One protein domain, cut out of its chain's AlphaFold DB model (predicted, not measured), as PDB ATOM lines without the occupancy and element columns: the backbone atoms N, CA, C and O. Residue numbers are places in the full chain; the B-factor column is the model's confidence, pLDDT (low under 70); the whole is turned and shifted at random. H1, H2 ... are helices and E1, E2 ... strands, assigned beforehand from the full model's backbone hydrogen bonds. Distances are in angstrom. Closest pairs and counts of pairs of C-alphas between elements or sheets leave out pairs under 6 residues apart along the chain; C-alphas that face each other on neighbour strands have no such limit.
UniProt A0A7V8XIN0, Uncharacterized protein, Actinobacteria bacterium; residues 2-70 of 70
ATOM      1  N   SER A   2     148.557 109.723 138.342       49.94
ATOM      2  CA  SER A   2     147.320 109.684 139.124       49.94
ATOM      3  C   SER A   2     147.616 110.285 140.491       49.94
ATOM      4  O   SER A   2     148.494 109.800 141.203       49.94
ATOM      5  N   THR A   3     146.954 111.392 140.801       54.66
ATOM      6  CA  THR A   3     146.924 111.998 142.126       54.66
ATOM      7  C   THR A   3     146.124 111.070 143.025       54.66
ATOM      8  O   THR A   3     144.916 111.247 143.181       54.66
ATOM      9  N   ASP A   4     146.788 110.056 143.573       57.22
ATOM     10  CA  ASP A   4     146.262 109.319 144.715       57.22
ATOM     11  C   ASP A   4     146.241 110.293 145.893       57.22
ATOM     12  O   ASP A   4     147.185 110.411 146.674       57.22
ATOM     13  N   VAL A   5     145.162 111.071 145.980       61.50
ATOM     14  CA  VAL A   5     144.767 111.705 147.230       61.50
ATOM     15  C   VAL A   5     144.288 110.555 148.103       61.50
ATOM     16  O   VAL A   5     143.095 110.273 148.192       61.50
ATOM     17  N   SER A   6     145.234 109.827 148.697       57.94
ATOM     18  CA  SER A   6     144.913 108.887 149.760       57.94
ATOM     19  C   SER A   6     144.175 109.692 150.817       57.94
ATOM     20  O   SER A   6     144.713 110.702 151.285       57.94
ATOM     21  N   ALA A   7     142.958 109.286 151.174       57.31
ATOM     22  CA  ALA A   7     142.274 109.893 152.300       57.31
ATOM     23  C   ALA A   7     143.239 109.833 153.487       57.31
ATOM     24  O   ALA A   7     143.607 108.746 153.938       57.31
ATOM     25  N   PHE A   8     143.691 110.995 153.963       58.19
ATOM     26  CA  PHE A   8     144.435 111.100 155.211       58.19
ATOM     27  C   PHE A   8     143.424 110.920 156.345       58.19
ATOM     28  O   PHE A   8     143.141 111.835 157.112       58.19
ATOM     29  N   ALA A   9     142.777 109.752 156.367       65.25
ATOM     30  CA  ALA A   9     141.861 109.364 157.409       65.25
ATOM     31  C   ALA A   9     142.717 109.188 158.660       65.25
ATOM     32  O   ALA A   9     143.467 108.219 158.796       65.25
ATOM     33  N   ARG A  10     142.675 110.196 159.530       67.56
ATOM     34  CA  ARG A  10     143.322 110.134 160.833       67.56
ATOM     35  C   ARG A  10     142.671 109.007 161.629       67.56
ATOM     36  O   ARG A  10     141.461 108.809 161.570       67.56
ATOM     37  N   THR A  11     143.469 108.254 162.379       84.56
ATOM     38  CA  THR A  11     142.919 107.293 163.352       84.56
ATOM     39  C   THR A  11     142.102 108.047 164.410       84.56
ATOM     40  O   THR A  11     142.426 109.200 164.692       84.56
ATOM     41  N   LEU A  12     141.135 107.401 165.071       79.50
ATOM     42  CA  LEU A  12     140.339 108.033 166.138       79.50
ATOM     43  C   LEU A  12     141.206 108.728 167.207       79.50
ATOM     44  O   LEU A  12     140.928 109.861 167.584       79.50
ATOM     45  N   ASP A  13     142.305 108.107 167.639       83.50
ATOM     46  CA  ASP A  13     143.217 108.711 168.621       83.50
ATOM     47  C   ASP A  13     143.904 109.979 168.096       83.50
ATOM     48  O   ASP A  13     144.115 110.941 168.833       83.50
ATOM     49  N   GLN A  14     144.239 110.010 166.804       82.38
ATOM     50  CA  GLN A  14     144.802 111.196 166.153       82.38
ATOM     51  C   GLN A  14     143.767 112.318 166.046       82.38
ATOM     52  O   GLN A  14     144.127 113.485 166.196       82.38
ATOM     53  N   GLU A  15     142.498 111.978 165.813       81.75
ATOM     54  CA  GLU A  15     141.393 112.938 165.822       81.75
ATOM     55  C   GLU A  15     141.225 113.527 167.225       81.75
ATOM     56  O   GLU A  15     141.331 114.739 167.394       81.75
ATOM     57  N   LEU A  16     141.103 112.687 168.256       80.00
ATOM     58  CA  LEU A  16     141.002 113.117 169.657       80.00
ATOM     59  C   LEU A  16     142.205 113.969 170.101       80.00
ATOM     60  O   LEU A  16     142.049 114.968 170.813       80.00
ATOM     61  N   LEU A  17     143.414 113.628 169.649       82.31
ATOM     62  CA  LEU A  17     144.616 114.419 169.913       82.31
ATOM     63  C   LEU A  17     144.593 115.775 169.190       82.31
ATOM     64  O   LEU A  17     145.032 116.782 169.746       82.31
ATOM     65  N   ALA A  18     144.084 115.829 167.959       80.75
ATOM     66  CA  ALA A  18     143.912 117.085 167.235       80.75
ATOM     67  C   ALA A  18     142.856 117.977 167.905       80.75
ATOM     68  O   ALA A  18     143.077 119.184 168.026       80.75
ATOM     69  N   LEU A  19     141.761 117.386 168.394       75.69
ATOM     70  CA  LEU A  19     140.714 118.089 169.134       75.69
ATOM     71  C   LEU A  19     141.229 118.656 170.459       75.69
ATOM     72  O   LEU A  19     141.106 119.855 170.711       75.69
ATOM     73  N   SER A  20     141.881 117.829 171.279       76.56
ATOM     74  CA  SER A  20     142.446 118.262 172.570       76.56
ATOM     75  C   SER A  20     143.489 119.375 172.412       76.56
ATOM     76  O   SER A  20     143.504 120.329 173.192       76.56
ATOM     77  N   ARG A  21     144.308 119.327 171.353       78.88
ATOM     78  CA  ARG A  21     145.281 120.383 171.015       78.88
ATOM     79  C   ARG A  21     144.662 121.627 170.374       78.88
ATOM     80  O   ARG A  21     145.381 122.596 170.145       78.88
ATOM     81  N   GLY A  22     143.368 121.614 170.050       76.00
ATOM     82  CA  GLY A  22     142.711 122.697 169.311       76.00
ATOM     83  C   GLY A  22     143.202 122.848 167.866       76.00
ATOM     84  O   GLY A  22     143.022 123.905 167.271       76.00
ATOM     85  N   ALA A  23     143.830 121.813 167.303       73.94
ATOM     86  CA  ALA A  23     144.258 121.765 165.902       73.94
ATOM     87  C   ALA A  23     143.116 121.351 164.953       73.94
ATOM     88  O   ALA A  23     143.238 121.472 163.736       73.94
ATOM     89  N   SER A  24     142.012 120.846 165.506       72.06
ATOM     90  CA  SER A  24     140.754 120.558 164.821       72.06
ATOM     91  C   SER A  24     139.611 120.842 165.799       72.06
ATOM     92  O   SER A  24     139.774 120.654 167.003       72.06
ATOM     93  N   LEU A  25     138.487 121.361 165.307       82.19
ATOM     94  CA  LEU A  25     137.311 121.696 166.119       82.19
ATOM     95  C   LEU A  25     136.053 121.051 165.535       82.19
ATOM     96  O   LEU A  25     134.996 121.656 165.558       82.19
ATOM     97  N   GLU A  26     136.160 119.837 165.009       86.06
ATOM     98  CA  GLU A  26     135.030 119.104 164.428       86.06
ATOM     99  C   GLU A  26     134.451 118.085 165.419       86.06
ATOM    100  O   GLU A  26     135.181 117.295 166.019       86.06
ATOM    101  N   CYS A  27     133.139 118.104 165.636       85.25
ATOM    102  CA  CYS A  27     132.472 117.151 166.508       85.25
ATOM    103  C   CYS A  27     132.439 115.756 165.865       85.25
ATOM    104  O   CYS A  27     131.796 115.568 164.839       85.25
ATOM    105  N   LEU A  28     133.020 114.748 166.525       83.81
ATOM    106  CA  LEU A  28     133.061 113.365 166.017       83.81
ATOM    107  C   LEU A  28     131.683 112.686 165.906       83.81
ATOM    108  O   LEU A  28     131.566 111.626 165.299       83.81
ATOM    109  N   THR A  29     130.645 113.270 166.512       85.19
ATOM    110  CA  THR A  29     129.282 112.721 166.505       85.19
ATOM    111  C   THR A  29     128.461 113.232 165.322       85.19
ATOM    112  O   THR A  29     127.742 112.456 164.701       85.19
ATOM    113  N   CYS A  30     128.526 114.534 165.028       85.06
ATOM    114  CA  CYS A  30     127.654 115.178 164.037       85.06
ATOM    115  C   CYS A  30     128.386 116.059 163.012       85.06
ATOM    116  O   CYS A  30     127.726 116.666 162.179       85.06
ATOM    117  N   GLY A  31     129.717 116.157 163.070       81.88
ATOM    118  CA  GLY A  31     130.536 116.950 162.142       81.88
ATOM    119  C   GLY A  31     130.515 118.464 162.382       81.88
ATOM    120  O   GLY A  31     131.172 119.207 161.663       81.88
ATOM    121  N   GLU A  32     129.782 118.948 163.388       84.94
ATOM    122  CA  GLU A  32     129.652 120.387 163.646       84.94
ATOM    123  C   GLU A  32     130.859 120.999 164.352       84.94
ATOM    124  O   GLU A  32     131.589 120.328 165.088       84.94
ATOM    125  N   PHE A  33     131.027 122.312 164.194       85.19
ATOM    126  CA  PHE A  33     132.110 123.033 164.854       85.19
ATOM    127  C   PHE A  33     131.919 123.073 166.379       85.19
ATOM    128  O   PHE A  33     130.893 123.511 166.903       85.19
ATOM    129  N   MET A  34     132.941 122.644 167.113       86.00
ATOM    130  CA  MET A  34     132.986 122.716 168.568       86.00
ATOM    131  C   MET A  34     133.354 124.113 169.056       86.00
ATOM    132  O   MET A  34     134.234 124.787 168.517       86.00
ATOM    133  N   MET A  35     132.732 124.509 170.160       85.25
ATOM    134  CA  MET A  35     132.996 125.753 170.871       85.25
ATOM    135  C   MET A  35     133.811 125.479 172.134       85.25
ATOM    136  O   MET A  35     133.558 124.507 172.845       85.25
ATOM    137  N   ARG A  36     134.768 126.353 172.459       82.69
ATOM    138  CA  ARG A  36     135.511 126.274 173.724       82.69
ATOM    139  C   ARG A  36     134.767 127.042 174.813       82.69
ATOM    140  O   ARG A  36     134.604 128.254 174.713       82.69
ATOM    141  N   LEU A  37     134.360 126.344 175.869       81.06
ATOM    142  CA  LEU A  37     133.584 126.903 176.971       81.06
ATOM    143  C   LEU A  37     134.159 126.427 178.304       81.06
ATOM    144  O   LEU A  37     134.218 125.236 178.559       81.06
ATOM    145  N   ARG A  38     134.619 127.350 179.160       78.62
ATOM    146  CA  ARG A  38     135.148 127.040 180.511       78.62
ATOM    147  C   ARG A  38     136.153 125.867 180.563       78.62
ATOM    148  O   ARG A  38     136.156 125.096 181.512       78.62
ATOM    149  N   GLY A  39     137.007 125.733 179.546       77.62
ATOM    150  CA  GLY A  39     138.022 124.672 179.480       77.62
ATOM    151  C   GLY A  39     137.564 123.362 178.831       77.62
ATOM    152  O   GLY A  39     138.411 122.514 178.582       77.62
ATOM    153  N   VAL A  40     136.285 123.226 178.470       82.06
ATOM    154  CA  VAL A  40     135.769 122.096 177.682       82.06
ATOM    155  C   VAL A  40     135.509 122.497 176.234       82.06
ATOM    156  O   VAL A  40     135.261 123.669 175.935       82.06
ATOM    157  N   LEU A  41     135.577 121.529 175.324       86.31
ATOM    158  CA  LEU A  41     135.053 121.672 173.970       86.31
ATOM    159  C   LEU A  41     133.642 121.101 173.937       86.31
ATOM    160  O   LEU A  41     133.408 119.990 174.411       86.31
ATOM    161  N   ALA A  42     132.705 121.864 173.392       88.00
ATOM    162  CA  ALA A  42     131.307 121.491 173.360       88.00
ATOM    163  C   ALA A  42     130.712 121.654 171.970       88.00
ATOM    164  O   ALA A  42     130.921 122.673 171.309       88.00
ATOM    165  N   CYS A  43     129.942 120.661 171.543       87.19
ATOM    166  CA  CYS A  43     129.132 120.765 170.342       87.19
ATOM    167  C   CYS A  43     127.795 121.445 170.683       87.19
ATOM    168  O   CYS A  43     127.070 120.924 171.537       87.19
ATOM    169  N   PRO A  44     127.437 122.564 170.034       83.00
ATOM    170  CA  PRO A  44     126.171 123.245 170.307       83.00
ATOM    171  C   PRO A  44     124.960 122.489 169.726       83.00
ATOM    172  O   PRO A  44     123.840 122.691 170.187       83.00
ATOM    173  N   GLU A  45     125.192 121.594 168.758       82.81
ATOM    174  CA  GLU A  45     124.153 120.825 168.062       82.81
ATOM    175  C   GLU A  45     123.770 119.556 168.846       82.81
ATOM    176  O   GLU A  45     122.662 119.431 169.364       82.81
ATOM    177  N   CYS A  46     124.708 118.616 169.004       85.44
ATOM    178  CA  CYS A  46     124.443 117.325 169.654       85.44
ATOM    179  C   CYS A  46     124.783 117.288 171.152       85.44
ATOM    180  O   CYS A  46     124.612 116.251 171.792       85.44
ATOM    181  N   ARG A  47     125.290 118.393 171.718       84.31
ATOM    182  CA  ARG A  47     125.665 118.528 173.141       84.31
ATOM    183  C   ARG A  47     126.779 117.581 173.607       84.31
ATOM    184  O   ARG A  47     126.969 117.398 174.807       84.31
ATOM    185  N   SER A  48     127.542 117.004 172.674       85.44
ATOM    186  CA  SER A  48     128.748 116.234 173.000       85.44
ATOM    187  C   SER A  48     129.797 117.140 173.648       85.44
ATOM    188  O   SER A  48     130.015 118.266 173.194       85.44
ATOM    189  N   LEU A  49     130.455 116.633 174.690       85.50
ATOM    190  CA  LEU A  49     131.485 117.339 175.446       85.50
ATOM    191  C   LEU A  49     132.800 116.566 175.381       85.50
ATOM    192  O   LEU A  49     132.832 115.365 175.646       85.50
ATOM    193  N   LEU A  50     133.885 117.275 175.086       83.94
ATOM    194  CA  LEU A  50     135.247 116.800 175.274       83.94
ATOM    195  C   LEU A  50     135.870 117.599 176.423       83.94
ATOM    196  O   LEU A  50     136.078 118.812 176.319       83.94
ATOM    197  N   ALA A  51     136.129 116.907 177.529       81.56
ATOM    198  CA  ALA A  51     136.705 117.456 178.748       81.56
ATOM    199  C   ALA A  51     137.954 116.659 179.135       81.56
ATOM    200  O   ALA A  51     137.967 115.432 179.019       81.56
ATOM    201  N   ASP A  52     138.981 117.350 179.630       73.31
ATOM    202  CA  ASP A  52     140.139 116.688 180.226       73.31
ATOM    203  C   ASP A  52     139.709 116.082 181.567       73.31
ATOM    204  O   ASP A  52     139.251 116.780 182.470       73.31
ATOM    205  N   GLY A  53     139.758 114.751 181.642       68.06
ATOM    206  CA  GLY A  53     139.010 113.957 182.612       68.06
ATOM    207  C   GLY A  53     139.091 114.422 184.069       68.06
ATOM    208  O   GLY A  53     140.168 114.459 184.658       68.06
ATOM    209  N   ARG A  54     137.912 114.662 184.654       58.84
ATOM    210  CA  ARG A  54     137.383 114.093 185.920       58.84
ATOM    211  C   ARG A  54     136.110 114.813 186.359       58.84
ATOM    212  O   ARG A  54     135.248 114.166 186.938       58.84
ATOM    213  N   ASP A  55     135.949 116.073 185.969       64.44
ATOM    214  CA  ASP A  55     134.750 116.859 186.238       64.44
ATOM    215  C   ASP A  55     134.154 117.335 184.915       64.44
ATOM    216  O   ASP A  55     134.808 118.045 184.150       64.44
ATOM    217  N   VAL A  56     132.918 116.925 184.618       62.91
ATOM    218  CA  VAL A  56     132.129 117.563 183.559       62.91
ATOM    219  C   VAL A  56     131.570 118.837 184.182       62.91
ATOM    220  O   VAL A  56     130.723 118.734 185.073       62.91
ATOM    221  N   PRO A  57     132.047 120.033 183.797       65.12
ATOM    222  CA  PRO A  57     131.494 121.251 184.353       65.12
ATOM    223  C   PRO A  57     130.005 121.325 184.014       65.12
ATOM    224  O   PRO A  57     129.582 120.942 182.921       65.12
ATOM    225  N   GLU A  58     129.202 121.837 184.945       65.69
ATOM    226  CA  GLU A  58     127.822 122.198 184.642       65.69
ATOM    227  C   GLU A  58     127.867 123.402 183.693       65.69
ATOM    228  O   GLU A  58     128.122 124.552 184.074       65.69
ATOM    229  N   VAL A  59     127.754 123.103 182.403       65.50
ATOM    230  CA  VAL A  59     127.853 124.072 181.324       65.50
ATOM    231  C   VAL A  59     126.484 124.193 180.680       65.50
ATOM    232  O   VAL A  59     125.998 123.259 180.048       65.50
ATOM    233  N   VAL A  60     125.873 125.371 180.813       65.94
ATOM    234  CA  VAL A  60     124.710 125.734 180.002       65.94
ATOM    235  C   VAL A  60     125.227 125.987 178.594       65.94
ATOM    236  O   VAL A  60     125.836 127.023 178.319       65.94
ATOM    237  N   LEU A  61     125.048 124.999 177.723       62.66
ATOM    238  CA  LEU A  61     125.325 125.162 176.307       62.66
ATOM    239  C   LEU A  61     124.264 126.090 175.718       62.66
ATOM    240  O   LEU A  61     123.076 125.850 175.948       62.66
ATOM    241  N   PRO A  62     124.651 127.144 174.979       61.09
ATOM    242  CA  PRO A  62     123.685 127.836 174.144       61.09
ATOM    243  C   PRO A  62     123.099 126.808 173.175       61.09
ATOM    244  O   PRO A  62     123.841 126.000 172.611       61.09
ATOM    245  N   GLU A  63     121.777 126.808 173.008       63.22
ATOM    246  CA  GLU A  63     121.171 126.031 171.932       63.22
ATOM    247  C   GLU A  63     121.804 126.506 170.626       63.22
ATOM    248  O   GLU A  63     121.796 127.710 170.335       63.22
ATOM    249  N   ALA A  64     122.390 125.583 169.853       58.38
ATOM    250  CA  ALA A  64     122.637 125.876 168.453       58.38
ATOM    251  C   ALA A  64     121.319 126.394 167.878       58.38
ATOM    252  O   ALA A  64     120.258 125.801 168.096       58.38
ATOM    253  N   ILE A  65     121.376 127.523 167.174       56.28
ATOM    254  CA  ILE A  65     120.274 127.950 166.321       56.28
ATOM    255  C   ILE A  65     120.230 126.879 165.237       56.28
ATOM    256  O   ILE A  65     120.987 126.962 164.274       56.28
ATOM    257  N   GLY A  66     119.464 125.818 165.503       48.44
ATOM    258  CA  GLY A  66     119.585 124.552 164.801       48.44
ATOM    259  C   GLY A  66     119.576 124.784 163.303       48.44
ATOM    260  O   GLY A  66     118.717 125.511 162.786       48.44
ATOM    261  N   PHE A  67     120.513 124.150 162.605       52.25
ATOM    262  CA  PHE A  67     120.330 123.921 161.185       52.25
ATOM    263  C   PHE A  67     119.137 122.975 161.061       52.25
ATOM    264  O   PHE A  67     119.255 121.752 161.084       52.25
ATOM    265  N   ARG A  68     117.939 123.570 160.986       51.53
ATOM    266  CA  ARG A  68     116.746 122.884 160.507       51.53
ATOM    267  C   ARG A  68     117.143 122.181 159.216       51.53
ATOM    268  O   ARG A  68     117.624 122.825 158.287       51.53
ATOM    269  N   THR A  69     116.944 120.872 159.232       44.00
ATOM    270  CA  THR A  69     116.997 119.941 158.112       44.00
ATOM    271  C   THR A  69     116.603 120.642 156.809       44.00
ATOM    272  O   THR A  69     115.500 121.189 156.724       44.00
ATOM    273  N   ILE A  70     117.524 120.665 155.842       50.53
ATOM    274  CA  ILE A  70     117.212 120.929 154.428       50.53
ATOM    275  C   ILE A  70     116.352 119.796 153.877       50.53
ATOM    276  O   ILE A  70     116.623 118.632 154.252       50.53
TER     277      ILE A  70
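This is residues 2 to 70 of the 70 residues of an uncharacterized protein of Actinobacteria bacterium (UniProt A0A7V8XIN0). What is its shape? It has little regular structure: residues 2 to 9 stick out as a free arm before one short helix, H1, and a small antiparallel hairpin, E1 and E2, amid long loops. Residues 49 to 50 pair with residues 41 to 42 of E2. How is it made up? The 69 printed residues are loose and flat, with a radius of gyration of the C-alphas of 14.3 A and spans of 50 by 36 by 14 A; the class is mixed, with 15 residues in named elements.

Where is the helix? H1, residues 12 to 20, is only just apart from E2, residues 40 to 42, at 8.3 A. In H1 every O i to N i+4 pair is within hydrogen-bond range. How do the strands pair? E1, residues 35 to 37, is antiparallel to E2 at 140 degrees, with N 35 and O 42 within hydrogen-bond range at 2.8 A.

Where does H1 begin? C-alpha 12 is at (140.339, 108.033, 166.138), and H1 is 12.3 A long. Where does E2 end? C-alpha 42 is at (131.307, 121.491, 173.360); E1 and E2 are each 6.2 A long.

Which links are long? H1 to E1 is long, with 14 residues. Is it cut or unsure? The printed part has no cut; residues 2 to 10 and 53 to 70 are under 70 in pLDDT.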